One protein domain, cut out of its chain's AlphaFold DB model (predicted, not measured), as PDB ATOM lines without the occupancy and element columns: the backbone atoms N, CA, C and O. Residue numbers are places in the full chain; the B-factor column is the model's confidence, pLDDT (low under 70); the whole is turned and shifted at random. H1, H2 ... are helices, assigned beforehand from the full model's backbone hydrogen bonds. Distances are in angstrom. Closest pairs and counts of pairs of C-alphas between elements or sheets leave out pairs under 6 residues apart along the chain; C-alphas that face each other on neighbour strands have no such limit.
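What this domain is: This is residues 157 to 262 of the 266 residues of the protein "Hypothetical protein" of Cyclophora tenuis (UniProt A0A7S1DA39). Helix H3 forms the core, and H1 and H2 cross it. H4 turns off at its far end, while H5 runs out from its beginning as an arm whose residues 255 to 262 stick out. The printed part has 106 residues with five named helices, H1 to H5, and no named strand: all helix, compact, radius of gyration of the C-alphas 14.1 A, spans 45 by 34 by 25 A.

How they stand to each other: Start at H1, residues 157 to 169; it touches the hub H3, residues 215 to 226, at a steep tilt of 54 degrees, closest at C-alphas 163 and 217, 4.7 A. H2, residues 179 to 191, touches H3 at C-alphas 183 and 222, 5.8 A. H4, residues 228 to 237, touches H3 at C-alphas 224 and 231, 5.6 A. H5, residues 246 to 260, and H3 touch only at their ends, C-alphas 247 and 216, 6.5 A. In these five helices every O i to N i+4 pair is within hydrogen-bond range.

Where its parts are: Find C-alpha 157 at (202.623, 168.821, 209.609), where H1 begins, 18.3 A long. H5, 20.6 A, ends at C-alpha 260, (207.544, 136.272, 192.102).

The domain as a whole: The printed part has no cut. Residues 192 to 214 make the long link; 41 residues have pLDDT under 70, among them 238 to 262.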
ATOM      1  N   SER A 157     204.087 168.813 209.703       75.75
ATOM      2  CA  SER A 157     202.623 168.821 209.609       75.75
ATOM      3  C   SER A 157     202.094 168.143 208.340       75.75
ATOM      4  O   SER A 157     201.082 167.443 208.395       75.75
ATOM      5  N   ILE A 158     202.777 168.309 207.204       70.44
ATOM      6  CA  ILE A 158     202.419 167.667 205.932       70.44
ATOM      7  C   ILE A 158     202.686 166.167 206.011       70.44
ATOM      8  O   ILE A 158     201.829 165.375 205.628       70.44
ATOM      9  N   GLU A 159     203.834 165.756 206.556       75.62
ATOM     10  CA  GLU A 159     204.139 164.330 206.701       75.62
ATOM     11  C   GLU A 159     203.126 163.638 207.623       75.62
ATOM     12  O   GLU A 159     202.640 162.558 207.299       75.62
ATOM     13  N   VAL A 160     202.715 164.287 208.716       82.31
ATOM     14  CA  VAL A 160     201.664 163.782 209.614       82.31
ATOM     15  C   VAL A 160     200.323 163.651 208.890       82.31
ATOM     16  O   VAL A 160     199.665 162.614 209.012       82.31
ATOM     17  N   LYS A 161     199.921 164.660 208.100       75.62
ATOM     18  CA  LYS A 161     198.703 164.596 207.271       75.62
ATOM     19  C   LYS A 161     198.766 163.437 206.275       75.62
ATOM     20  O   LYS A 161     197.801 162.687 206.162       75.62
ATOM     21  N   ASN A 162     199.903 163.246 205.611       71.81
ATOM     22  CA  ASN A 162     200.113 162.139 204.678       71.81
ATOM     23  C   ASN A 162     200.068 160.783 205.383       71.81
ATOM     24  O   ASN A 162     199.497 159.836 204.850       71.81
ATOM     25  N   CYS A 163     200.604 160.684 206.602       80.25
ATOM     26  CA  CYS A 163     200.477 159.470 207.398       80.25
ATOM     27  C   CYS A 163     199.012 159.164 207.723       80.25
ATOM     28  O   CYS A 163     198.590 158.025 207.541       80.25
ATOM     29  N   ARG A 164     198.217 160.166 208.131       83.75
ATOM     30  CA  ARG A 164     196.775 159.982 208.366       83.75
ATOM     31  C   ARG A 164     196.058 159.522 207.098       83.75
ATOM     32  O   ARG A 164     195.357 158.517 207.150       83.75
ATOM     33  N   LYS A 165     196.287 160.198 205.967       69.69
ATOM     34  CA  LYS A 165     195.702 159.830 204.667       69.69
ATOM     35  C   LYS A 165     196.059 158.402 204.260       69.69
ATOM     36  O   LYS A 165     195.183 157.650 203.859       69.69
ATOM     37  N   ALA A 166     197.317 157.993 204.421       71.31
ATOM     38  CA  ALA A 166     197.748 156.631 204.110       71.31
ATOM     39  C   ALA A 166     197.075 155.583 205.014       71.31
ATOM     40  O   ALA A 166     196.704 154.505 204.555       71.31
ATOM     41  N   LEU A 167     196.894 155.889 206.302       78.19
ATOM     42  CA  LEU A 167     196.156 155.021 207.220       78.19
ATOM     43  C   LEU A 167     194.665 154.948 206.859       78.19
ATOM     44  O   LEU A 167     194.074 153.877 206.979       78.19
ATOM     45  N   GLN A 168     194.080 156.043 206.367       76.06
ATOM     46  CA  GLN A 168     192.703 156.077 205.870       76.06
ATOM     47  C   GLN A 168     192.527 155.283 204.574       76.06
ATOM     48  O   GLN A 168     191.656 154.423 204.497       76.06
ATOM     49  N   GLY A 169     193.410 155.480 203.592       63.50
ATOM     50  CA  GLY A 169     193.393 154.732 202.331       63.50
ATOM     51  C   GLY A 169     193.603 153.227 202.517       63.50
ATOM     52  O   GLY A 169     193.130 152.421 201.724       63.50
ATOM     53  N   HIS A 170     194.264 152.819 203.603       68.94
ATOM     54  CA  HIS A 170     194.401 151.413 203.989       68.94
ATOM     55  C   HIS A 170     193.301 150.915 204.940       68.94
ATOM     56  O   HIS A 170     193.435 149.821 205.493       68.94
ATOM     57  N   ALA A 171     192.237 151.699 205.140       73.38
ATOM     58  CA  ALA A 171     191.096 151.397 206.004       73.38
ATOM     59  C   ALA A 171     191.465 151.093 207.474       73.38
ATOM     60  O   ALA A 171     190.759 150.360 208.163       73.38
ATOM     61  N   PHE A 172     192.578 151.643 207.973       79.69
ATOM     62  CA  PHE A 172     192.925 151.578 209.401       79.69
ATOM     63  C   PHE A 172     192.231 152.664 210.213       79.69
ATOM     64  O   PHE A 172     191.915 152.445 211.378       79.69
ATOM     65  N   LEU A 173     192.039 153.829 209.603       84.44
ATOM     66  CA  LEU A 173     191.281 154.943 210.153       84.44
ATOM     67  C   LEU A 173     190.157 155.260 209.167       84.44
ATOM     68  O   LEU A 173     190.338 155.133 207.961       84.44
ATOM     69  N   ASN A 174     189.012 155.701 209.659       89.44
ATOM     70  CA  ASN A 174     188.001 156.347 208.830       89.44
ATOM     71  C   ASN A 174     188.161 157.879 208.916       89.44
ATOM     72  O   ASN A 174     189.000 158.405 209.658       89.44
ATOM     73  N   GLU A 175     187.399 158.621 208.116       85.25
ATOM     74  CA  GLU A 175     187.450 160.091 208.119       85.25
ATOM     75  C   GLU A 175     187.096 160.675 209.489       85.25
ATOM     76  O   GLU A 175     187.776 161.585 209.969       85.25
ATOM     77  N   ASN A 176     186.137 160.036 210.161       93.44
ATOM     78  CA  ASN A 176     185.576 160.451 211.442       93.44
ATOM     79  C   ASN A 176     186.374 159.962 212.660       93.44
ATOM     80  O   ASN A 176     185.982 160.247 213.787       93.44
ATOM     81  N   THR A 177     187.485 159.238 212.466       92.00
ATOM     82  CA  THR A 177     188.234 158.660 213.588       92.00
ATOM     83  C   THR A 177     188.864 159.783 214.393       92.00
ATOM     84  O   THR A 177     189.689 160.556 213.879       92.00
ATOM     85  N   THR A 178     188.494 159.859 215.665       96.31
ATOM     86  CA  THR A 178     189.032 160.846 216.595       96.31
ATOM     87  C   THR A 178     190.519 160.596 216.856       96.31
ATOM     88  O   THR A 178     191.084 159.551 216.525       96.31
ATOM     89  N   VAL A 179     191.201 161.579 217.442       94.31
ATOM     90  CA  VAL A 179     192.627 161.448 217.778       94.31
ATOM     91  C   VAL A 179     192.849 160.315 218.787       94.31
ATOM     92  O   VAL A 179     193.779 159.527 218.631       94.31
ATOM     93  N   GLN A 180     191.981 160.213 219.790       96.06
ATOM     94  CA  GLN A 180     192.043 159.236 220.872       96.06
ATOM     95  C   GLN A 180     191.812 157.817 220.347       96.06
ATOM     96  O   GLN A 180     192.611 156.928 220.635       96.06
ATOM     97  N   GLU A 181     190.793 157.627 219.507       95.75
ATOM     98  CA  GLU A 181     190.542 156.346 218.840       95.75
ATOM     99  C   GLU A 181     191.703 155.958 217.925       95.75
ATOM    100  O   GLU A 181     192.165 154.821 217.965       95.75
ATOM    101  N   ALA A 182     192.236 156.898 217.133       94.19
ATOM    102  CA  ALA A 182     193.364 156.618 216.249       94.19
ATOM    103  C   ALA A 182     194.596 156.155 217.037       94.19
ATOM    104  O   ALA A 182     195.262 155.197 216.647       94.19
ATOM    105  N   ILE A 183     194.890 156.817 218.159       94.44
ATOM    106  CA  ILE A 183     195.959 156.416 219.073       94.44
ATOM    107  C   ILE A 183     195.722 154.996 219.581       94.44
ATOM    108  O   ILE A 183     196.648 154.188 219.526       94.44
ATOM    109  N   GLN A 184     194.522 154.702 220.082       93.50
ATOM    110  CA  GLN A 184     194.192 153.400 220.653       93.50
ATOM    111  C   GLN A 184     194.333 152.294 219.603       93.50
ATOM    112  O   GLN A 184     195.132 151.377 219.785       93.50
ATOM    113  N   LEU A 185     193.656 152.443 218.460       91.25
ATOM    114  CA  LEU A 185     193.673 151.482 217.357       91.25
ATOM    115  C   LEU A 185     195.092 151.207 216.859       91.25
ATOM    116  O   LEU A 185     195.463 150.057 216.617       91.25
ATOM    117  N   ILE A 186     195.907 152.253 216.697       90.69
ATOM    118  CA  ILE A 186     197.284 152.090 216.232       90.69
ATOM    119  C   ILE A 186     198.141 151.429 217.314       90.69
ATOM    120  O   ILE A 186     198.905 150.521 217.000       90.69
ATOM    121  N   THR A 187     198.015 151.840 218.576       90.25
ATOM    122  CA  THR A 187     198.819 151.302 219.688       90.25
ATOM    123  C   THR A 187     198.529 149.818 219.915       90.25
ATOM    124  O   THR A 187     199.449 149.004 219.962       90.25
ATOM    125  N   GLU A 188     197.257 149.432 219.959       88.56
ATOM    126  CA  GLU A 188     196.853 148.031 220.100       88.56
ATOM    127  C   GLU A 188     197.359 147.192 218.922       88.56
ATOM    128  O   GLU A 188     198.018 146.167 219.109       88.56
ATOM    129  N   LYS A 189     197.117 147.659 217.692       85.31
ATOM    130  CA  LYS A 189     197.377 146.869 216.484       85.31
ATOM    131  C   LYS A 189     198.853 146.782 216.110       85.31
ATOM    132  O   LYS A 189     199.297 145.739 215.639       85.31
ATOM    133  N   TYR A 190     199.608 147.862 216.290       81.25
ATOM    134  CA  TYR A 190     200.986 147.971 215.807       81.25
ATOM    135  C   TYR A 190     202.046 147.907 216.904       81.25
ATOM    136  O   TYR A 190     203.194 147.574 216.607       81.25
ATOM    137  N   PHE A 191     201.688 148.229 218.146       82.75
ATOM    138  CA  PHE A 191     202.612 148.239 219.281       82.75
ATOM    139  C   PHE A 191     202.292 147.135 220.293       82.75
ATOM    140  O   PHE A 191     203.053 146.935 221.231       82.75
ATOM    141  N   GLY A 192     201.201 146.382 220.105       82.06
ATOM    142  CA  GLY A 192     200.799 145.336 221.046       82.06
ATOM    143  C   GLY A 192     200.482 145.882 222.436       82.06
ATOM    144  O   GLY A 192     200.705 145.180 223.416       82.06
ATOM    145  N   GLY A 193     200.035 147.139 222.513       80.38
ATOM    146  CA  GLY A 193     199.806 147.845 223.774       80.38
ATOM    147  C   GLY A 193     201.045 148.513 224.383       80.38
ATOM    148  O   GLY A 193     200.893 149.240 225.360       80.38
ATOM    149  N   ASP A 194     202.244 148.324 223.818       84.31
ATOM    150  CA  ASP A 194     203.445 149.026 224.285       84.31
ATOM    151  C   ASP A 194     203.340 150.538 224.019       84.31
ATOM    152  O   ASP A 194     202.734 150.969 223.035       84.31
ATOM    153  N   ASP A 195     203.982 151.351 224.863       88.31
ATOM    154  CA  ASP A 195     204.029 152.803 224.678       88.31
ATOM    155  C   ASP A 195     204.727 153.162 223.350       88.31
ATOM    156  O   ASP A 195     205.936 152.921 223.209       88.31
ATOM    157  N   PRO A 196     204.029 153.804 222.389       88.00
ATOM    158  CA  PRO A 196     204.622 154.186 221.114       88.00
ATOM    159  C   PRO A 196     205.835 155.110 221.233       88.00
ATOM    160  O   PRO A 196     206.659 155.182 220.318       88.00
ATOM    161  N   CYS A 197     205.964 155.824 222.350       89.50
ATOM    162  CA  CYS A 197     207.057 156.757 222.583       89.50
ATOM    163  C   CYS A 197     208.369 156.074 222.970       89.50
ATOM    164  O   CYS A 197     209.433 156.640 222.709       89.50
ATOM    165  N   SER A 198     208.297 154.842 223.478       87.31
ATOM    166  CA  SER A 198     209.456 154.008 223.810       87.31
ATOM    167  C   SER A 198     210.112 153.348 222.586       87.31
ATOM    168  O   SER A 198     211.278 152.963 222.636       87.31
ATOM    169  N   VAL A 199     209.402 153.263 221.453       81.25
ATOM    170  CA  VAL A 199     209.884 152.572 220.248       81.25
ATOM    171  C   VAL A 199     210.587 153.544 219.300       81.25
ATOM    172  O   VAL A 199     209.950 154.319 218.580       81.25
ATOM    173  N   SER A 200     211.919 153.488 219.265       72.00
ATOM    174  CA  SER A 200     212.758 154.372 218.445       72.00
ATOM    175  C   SER A 200     212.762 154.001 216.956       72.00
ATOM    176  O   SER A 200     212.769 154.901 216.113       72.00
ATOM    177  N   ASN A 201     212.696 152.709 216.619       69.81
ATOM    178  CA  ASN A 201     212.712 152.213 215.244       69.81
ATOM    179  C   ASN A 201     211.407 151.468 214.905       69.81
ATOM    180  O   ASN A 201     211.024 150.550 215.630       69.81
ATOM    181  N   PRO A 202     210.743 151.766 213.771       67.19
ATOM    182  CA  PRO A 202     209.587 150.997 213.305       67.19
ATOM    183  C   PRO A 202     209.841 149.483 213.192       67.19
ATOM    184  O   PRO A 202     208.909 148.682 213.265       67.19
ATOM    185  N   ARG A 203     211.098 149.061 213.000       68.25
ATOM    186  CA  ARG A 203     211.487 147.641 212.974       68.25
ATOM    187  C   ARG A 203     211.341 146.960 214.335       68.25
ATOM    188  O   ARG A 203     211.012 145.778 214.351       68.25
ATOM    189  N   ASP A 204     211.486 147.715 215.419       69.19
ATOM    190  CA  ASP A 204     211.471 147.214 216.798       69.19
ATOM    191  C   ASP A 204     210.055 147.085 217.357       69.19
ATOM    192  O   ASP A 204     209.844 146.424 218.371       69.19
ATOM    193  N   MET A 205     209.057 147.678 216.690       69.12
ATOM    194  CA  MET A 205     207.662 147.443 217.055       69.12
ATOM    195  C   MET A 205     207.409 145.935 216.945       69.12
ATOM    196  O   MET A 205     207.659 145.361 215.869       69.12
ATOM    197  N   LYS A 206     206.964 145.324 218.056       59.72
ATOM    198  CA  LYS A 206     206.768 143.876 218.221       59.72
ATOM    199  C   LYS A 206     206.117 143.259 216.978       59.72
ATOM    200  O   LYS A 206     205.343 143.908 216.278       59.72
ATOM    201  N   LYS A 207     206.412 141.976 216.721       53.62
ATOM    202  CA  LYS A 207     205.863 141.122 215.638       53.62
ATOM    203  C   LYS A 207     204.333 140.913 215.728       53.62
ATOM    204  O   LYS A 207     203.835 139.835 215.411       53.62
ATOM    205  N   VAL A 208     203.580 141.899 216.198       51.72
ATOM    206  CA  VAL A 208     202.132 141.856 216.307       51.72
ATOM    207  C   VAL A 208     201.600 142.016 214.888       51.72
ATOM    208  O   VAL A 208     201.633 143.088 214.302       51.72
ATOM    209  N   GLN A 209     201.217 140.873 214.322       52.81
ATOM    210  CA  GLN A 209     200.643 140.661 212.992       52.81
ATOM    211  C   GLN A 209     201.611 140.813 211.801       52.81
ATOM    212  O   GLN A 209     201.882 141.893 211.270       52.81
ATOM    213  N   LYS A 210     202.073 139.659 211.292       54.22
ATOM    214  CA  LYS A 210     202.589 139.548 209.918       54.22
ATOM    215  C   LYS A 210     201.519 140.075 208.949       54.22
ATOM    216  O   LYS A 210     200.367 139.666 209.036       54.22
ATOM    217  N   GLY A 211     201.909 140.949 208.019       57.62
ATOM    218  CA  GLY A 211     201.028 141.445 206.951       57.62
ATOM    219  C   GLY A 211     200.410 142.830 207.170       57.62
ATOM    220  O   GLY A 211     199.649 143.282 206.314       57.62
ATOM    221  N   LEU A 212     200.740 143.535 208.258       61.75
ATOM    222  CA  LEU A 212     200.298 144.919 208.442       61.75
ATOM    223  C   LEU A 212     200.966 145.869 207.429       61.75
ATOM    224  O   LEU A 212     202.191 145.997 207.382       61.75
ATOM    225  N   LYS A 213     200.143 146.542 206.616       65.69
ATOM    226  CA  LYS A 213     200.558 147.578 205.652       65.69
ATOM    227  C   LYS A 213     200.759 148.921 206.363       65.69
ATOM    228  O   LYS A 213     200.055 149.194 207.316       65.69
ATOM    229  N   SER A 214     201.641 149.798 205.880       71.25
ATOM    230  CA  SER A 214     201.849 151.153 206.446       71.25
ATOM    231  C   SER A 214     202.359 151.222 207.891       71.25
ATOM    232  O   SER A 214     202.074 152.183 208.607       71.25
ATOM    233  N   LYS A 215     203.176 150.253 208.325       78.38
ATOM    234  CA  LYS A 215     203.801 150.249 209.661       78.38
ATOM    235  C   LYS A 215     204.547 151.554 209.972       78.38
ATOM    236  O   LYS A 215     204.414 152.086 211.072       78.38
ATOM    237  N   THR A 216     205.283 152.109 209.006       76.56
ATOM    238  CA  THR A 216     206.031 153.358 209.220       76.56
ATOM    239  C   THR A 216     205.100 154.565 209.335       76.56
ATOM    240  O   THR A 216     205.331 155.414 210.191       76.56
ATOM    241  N   LYS A 217     204.010 154.633 208.553       81.75
ATOM    242  CA  LYS A 217     202.991 155.694 208.697       81.75
ATOM    243  C   LYS A 217     202.246 155.601 210.021       81.75
ATOM    244  O   LYS A 217     202.030 156.628 210.656       81.75
ATOM    245  N   ALA A 218     201.914 154.388 210.466       86.25
ATOM    246  CA  ALA A 218     201.315 154.150 211.774       86.25
ATOM    247  C   ALA A 218     202.235 154.647 212.899       86.25
ATOM    248  O   ALA A 218     201.807 155.438 213.737       86.25
ATOM    249  N   HIS A 219     203.516 154.257 212.863       86.56
ATOM    250  CA  HIS A 219     204.535 154.689 213.826       86.56
ATOM    251  C   HIS A 219     204.726 156.205 213.839       86.56
ATOM    252  O   HIS A 219     204.651 156.827 214.895       86.56
ATOM    253  N   CYS A 220     204.908 156.800 212.661       86.44
ATOM    254  CA  CYS A 220     205.063 158.239 212.481       86.44
ATOM    255  C   CYS A 220     203.859 159.011 213.037       86.44
ATOM    256  O   CYS A 220     204.021 159.932 213.838       86.44
ATOM    257  N   TYR A 221     202.644 158.609 212.655       92.12
ATOM    258  CA  TYR A 221     201.417 159.290 213.052       92.12
ATOM    259  C   TYR A 221     201.174 159.206 214.560       92.12
ATOM    260  O   TYR A 221     200.988 160.236 215.205       92.12
ATOM    261  N   VAL A 222     201.237 158.010 215.158       93.62
ATOM    262  CA  VAL A 222     200.948 157.865 216.592       93.62
ATOM    263  C   VAL A 222     202.012 158.524 217.467       93.62
ATOM    264  O   VAL A 222     201.673 159.107 218.493       93.62
ATOM    265  N   ARG A 223     203.291 158.509 217.062       91.50
ATOM    266  CA  ARG A 223     204.358 159.173 217.826       91.50
ATOM    267  C   ARG A 223     204.263 160.683 217.746       91.50
ATOM    268  O   ARG A 223     204.510 161.342 218.751       91.50
ATOM    269  N   TYR A 224     203.847 161.230 216.605       93.31
ATOM    270  CA  TYR A 224     203.507 162.646 216.534       93.31
ATOM    271  C   TYR A 224     202.373 163.000 217.507       93.31
ATOM    272  O   TYR A 224     202.474 164.001 218.210       93.31
ATOM    273  N   LEU A 225     201.330 162.168 217.595       94.50
ATOM    274  CA  LEU A 225     200.190 162.421 218.479       94.50
ATOM    275  C   LEU A 225     200.515 162.247 219.975       94.50
ATOM    276  O   LEU A 225     200.028 163.022 220.791       94.50
ATOM    277  N   LYS A 226     201.316 161.240 220.351       94.19
ATOM    278  CA  LYS A 226     201.616 160.899 221.756       94.19
ATOM    279  C   LYS A 226     202.857 161.588 222.323       94.19
ATOM    280  O   LYS A 226     202.871 161.947 223.494       94.19
ATOM    281  N   CYS A 227     203.892 161.780 221.512       93.50
ATOM    282  CA  CYS A 227     205.173 162.362 221.922       93.50
ATOM    283  C   CYS A 227     205.696 163.333 220.857       93.50
ATOM    284  O   CYS A 227     206.783 163.130 220.295       93.50
ATOM    285  N   PRO A 228     204.960 164.433 220.607       91.31
ATOM    286  CA  PRO A 228     205.280 165.379 219.543       91.31
ATOM    287  C   PRO A 228     206.700 165.931 219.663       91.31
ATOM    288  O   PRO A 228     207.384 166.067 218.655       91.31
ATOM    289  N   GLN A 229     207.198 166.182 220.878       89.12
ATOM    290  CA  GLN A 229     208.545 166.722 221.096       89.12
ATOM    291  C   GLN A 229     209.653 165.741 220.678       89.12
ATOM    292  O   GLN A 229     210.592 166.124 219.978       89.12
ATOM    293  N   ILE A 230     209.528 164.466 221.067       85.88
ATOM    294  CA  ILE A 230     210.491 163.412 220.711       85.88
ATOM    295  C   ILE A 230     210.462 163.193 219.199       85.88
ATOM    296  O   ILE A 230     211.514 163.154 218.558       85.88
ATOM    297  N   PHE A 231     209.260 163.091 218.626       85.94
ATOM    298  CA  PHE A 231     209.094 162.873 217.197       85.94
ATOM    299  C   PHE A 231     209.638 164.046 216.372       85.94
ATOM    300  O   PHE A 231     210.416 163.830 215.450       85.94
ATOM    301  N   THR A 232     209.325 165.285 216.756       84.12
ATOM    302  CA  THR A 232     209.829 166.510 216.111       84.12
ATOM    303  C   THR A 232     211.353 166.564 216.134       84.12
ATOM    304  O   THR A 232     211.985 166.795 215.101       84.12
ATOM    305  N   ARG A 233     211.963 166.281 217.294       83.31
ATOM    306  CA  ARG A 233     213.422 166.225 217.432       83.31
ATOM    307  C   ARG A 233     214.023 165.187 216.486       83.31
ATOM    308  O   ARG A 233     214.972 165.497 215.784       83.31
ATOM    309  N   GLN A 234     213.467 163.980 216.419       79.31
ATOM    310  CA  GLN A 234     213.970 162.913 215.541       79.31
ATOM    311  C   GLN A 234     213.719 163.173 214.049       79.31
ATOM    312  O   GLN A 234     214.517 162.768 213.197       79.31
ATOM    313  N   PHE A 235     212.611 163.840 213.724       77.19
ATOM    314  CA  PHE A 235     212.282 164.239 212.364       77.19
ATOM    315  C   PHE A 235     213.333 165.217 211.832       77.19
ATOM    316  O   PHE A 235     213.861 164.984 210.750       77.19
ATOM    317  N   PHE A 236     213.710 166.229 212.625       74.50
ATOM    318  CA  PHE A 236     214.639 167.283 212.207       74.50
ATOM    319  C   PHE A 236     216.121 167.066 212.544       74.50
ATOM    320  O   PHE A 236     216.951 167.750 211.959       74.50
ATOM    321  N   ASN A 237     216.470 166.190 213.493       70.06
ATOM    322  CA  ASN A 237     217.869 165.922 213.869       70.06
ATOM    323  C   ASN A 237     218.481 164.730 213.127       70.06
ATOM    324  O   ASN A 237     219.637 164.400 213.372       70.06
ATOM    325  N   GLY A 238     217.728 164.050 212.256       60.59
ATOM    326  CA  GLY A 238     218.383 163.171 211.288       60.59
ATOM    327  C   GLY A 238     219.253 164.039 210.386       60.59
ATOM    328  O   GLY A 238     218.763 165.076 209.940       60.59
ATOM    329  N   GLU A 239     220.508 163.649 210.153       51.00
ATOM    330  CA  GLU A 239     221.373 164.309 209.169       51.00
ATOM    331  C   GLU A 239     220.560 164.604 207.902       51.00
ATOM    332  O   GLU A 239     219.799 163.754 207.433       51.00
ATOM    333  N   SER A 240     220.679 165.826 207.381       48.78
ATOM    334  CA  SER A 240     219.915 166.383 206.251       48.78
ATOM    335  C   SER A 240     220.035 165.589 204.944       48.78
ATOM    336  O   SER A 240     219.414 165.949 203.943       48.78
ATOM    337  N   SER A 241     220.770 164.475 204.946       49.34
ATOM    338  CA  SER A 241     220.648 163.420 203.953       49.34
ATOM    339  C   SER A 241     219.189 162.962 203.887       49.34
ATOM    340  O   SER A 241     218.659 162.384 204.837       49.34
ATOM    341  N   GLY A 242     218.508 163.265 202.781       51.31
ATOM    342  CA  GLY A 242     217.111 162.881 202.602       51.31
ATOM    343  C   GLY A 242     216.889 161.409 202.971       51.31
ATOM    344  O   GLY A 242     217.641 160.532 202.544       51.31
ATOM    345  N   LYS A 243     215.882 161.140 203.806       53.53
ATOM    346  CA  LYS A 243     215.590 159.783 204.275       53.53
ATOM    347  C   LYS A 243     214.848 159.043 203.168       53.53
ATOM    348  O   LYS A 243     213.808 159.524 202.714       53.53
ATOM    349  N   ILE A 244     215.368 157.885 202.750       49.25
ATOM    350  CA  ILE A 244     214.660 156.974 201.838       49.25
ATOM    351  C   ILE A 244     213.311 156.655 202.474       49.25
ATOM    352  O   ILE A 244     213.281 156.223 203.628       49.25
ATOM    353  N   ASN A 245     212.211 156.853 201.746       49.66
ATOM    354  CA  ASN A 245     210.883 156.481 202.227       49.66
ATOM    355  C   ASN A 245     210.801 154.940 202.336       49.66
ATOM    356  O   ASN A 245     210.698 154.254 201.313       49.66
ATOM    357  N   PRO A 246     210.871 154.357 203.551       45.31
ATOM    358  CA  PRO A 246     211.028 152.916 203.707       45.31
ATOM    359  C   PRO A 246     209.746 152.160 203.345       45.31
ATOM    360  O   PRO A 246     209.833 150.983 203.007       45.31
ATOM    361  N   ASP A 247     208.583 152.821 203.367       45.94
ATOM    362  CA  ASP A 247     207.311 152.220 202.964       45.94
ATOM    363  C   ASP A 247     207.267 151.966 201.465       45.94
ATOM    364  O   ASP A 247     206.772 150.923 201.065       45.94
ATOM    365  N   PHE A 248     207.846 152.849 200.648       44.84
ATOM    366  CA  PHE A 248     207.944 152.621 199.208       44.84
ATOM    367  C   PHE A 248     208.841 151.413 198.917       44.84
ATOM    368  O   PHE A 248     208.465 150.508 198.179       44.84
ATOM    369  N   ARG A 249     209.988 151.308 199.601       41.12
ATOM    370  CA  ARG A 249     210.898 150.161 199.463       41.12
ATOM    371  C   ARG A 249     210.285 148.845 199.958       41.12
ATOM    372  O   ARG A 249     210.474 147.809 199.325       41.12
ATOM    373  N   LEU A 250     209.568 148.867 201.086       39.22
ATOM    374  CA  LEU A 250     208.913 147.685 201.655       39.22
ATOM    375  C   LEU A 250     207.675 147.285 200.840       39.22
ATOM    376  O   LEU A 250     207.426 146.099 200.661       39.22
ATOM    377  N   PHE A 251     206.926 148.257 200.318       40.34
ATOM    378  CA  PHE A 251     205.826 148.050 199.380       40.34
ATOM    379  C   PHE A 251     206.332 147.413 198.086       40.34
ATOM    380  O   PHE A 251     205.853 146.342 197.731       40.34
ATOM    381  N   LEU A 252     207.362 147.982 197.452       39.31
ATOM    382  CA  LEU A 252     207.977 147.422 196.247       39.31
ATOM    383  C   LEU A 252     208.515 146.009 196.480       39.31
ATOM    384  O   LEU A 252     208.209 145.114 195.701       39.31
ATOM    385  N   ARG A 253     209.257 145.775 197.572       39.06
ATOM    386  CA  ARG A 253     209.778 144.440 197.900       39.06
ATOM    387  C   ARG A 253     208.651 143.434 198.146       39.06
ATOM    388  O   ARG A 253     208.695 142.350 197.588       39.06
ATOM    389  N   ASN A 254     207.628 143.795 198.922       40.06
ATOM    390  CA  ASN A 254     206.525 142.888 199.246       40.06
ATOM    391  C   ASN A 254     205.600 142.632 198.052       40.06
ATOM    392  O   ASN A 254     205.009 141.561 197.968       40.06
ATOM    393  N   VAL A 255     205.437 143.596 197.143       39.84
ATOM    394  CA  VAL A 255     204.697 143.401 195.890       39.84
ATOM    395  C   VAL A 255     205.508 142.498 194.961       39.84
ATOM    396  O   VAL A 255     204.970 141.506 194.491       39.84
ATOM    397  N   VAL A 256     206.807 142.746 194.782       39.44
ATOM    398  CA  VAL A 256     207.678 141.872 193.978       39.44
ATOM    399  C   VAL A 256     207.700 140.446 194.543       39.44
ATOM    400  O   VAL A 256     207.352 139.525 193.818       39.44
ATOM    401  N   GLU A 257     207.969 140.258 195.840       38.50
ATOM    402  CA  GLU A 257     208.037 138.935 196.489       38.50
ATOM    403  C   GLU A 257     206.696 138.180 196.484       38.50
ATOM    404  O   GLU A 257     206.669 136.961 196.309       38.50
ATOM    405  N   LYS A 258     205.563 138.883 196.633       37.72
ATOM    406  CA  LYS A 258     204.218 138.275 196.615       37.72
ATOM    407  C   LYS A 258     203.826 137.728 195.241       37.72
ATOM    408  O   LYS A 258     202.967 136.844 195.168       37.72
ATOM    409  N   TYR A 259     204.413 138.255 194.170       39.84
ATOM    410  CA  TYR A 259     204.084 137.867 192.801       39.84
ATOM    411  C   TYR A 259     205.210 137.092 192.103       39.84
ATOM    412  O   TYR A 259     204.912 136.363 191.165       39.84
ATOM    413  N   SER A 260     206.453 137.123 192.599       38.44
ATOM    414  CA  SER A 260     207.544 136.272 192.102       38.44
ATOM    415  C   SER A 260     207.458 134.827 192.611       38.44
ATOM    416  O   SER A 260     207.800 133.906 191.878       38.44
ATOM    417  N   SER A 261     206.891 134.575 193.798       37.84
ATOM    418  CA  SER A 261     206.721 133.206 194.325       37.84
ATOM    419  C   SER A 261     205.566 132.409 193.691       37.84
ATOM    420  O   SER A 261     205.279 131.292 194.119       37.84
ATOM    421  N   LYS A 262     204.845 132.985 192.718       38.25
ATOM    422  CA  LYS A 262     203.770 132.312 191.965       38.25
ATOM    423  C   LYS A 262     204.160 131.969 190.521       38.25
ATOM    424  O   LYS A 262     203.333 131.414 189.810       38.25
TER     425      LYS A 262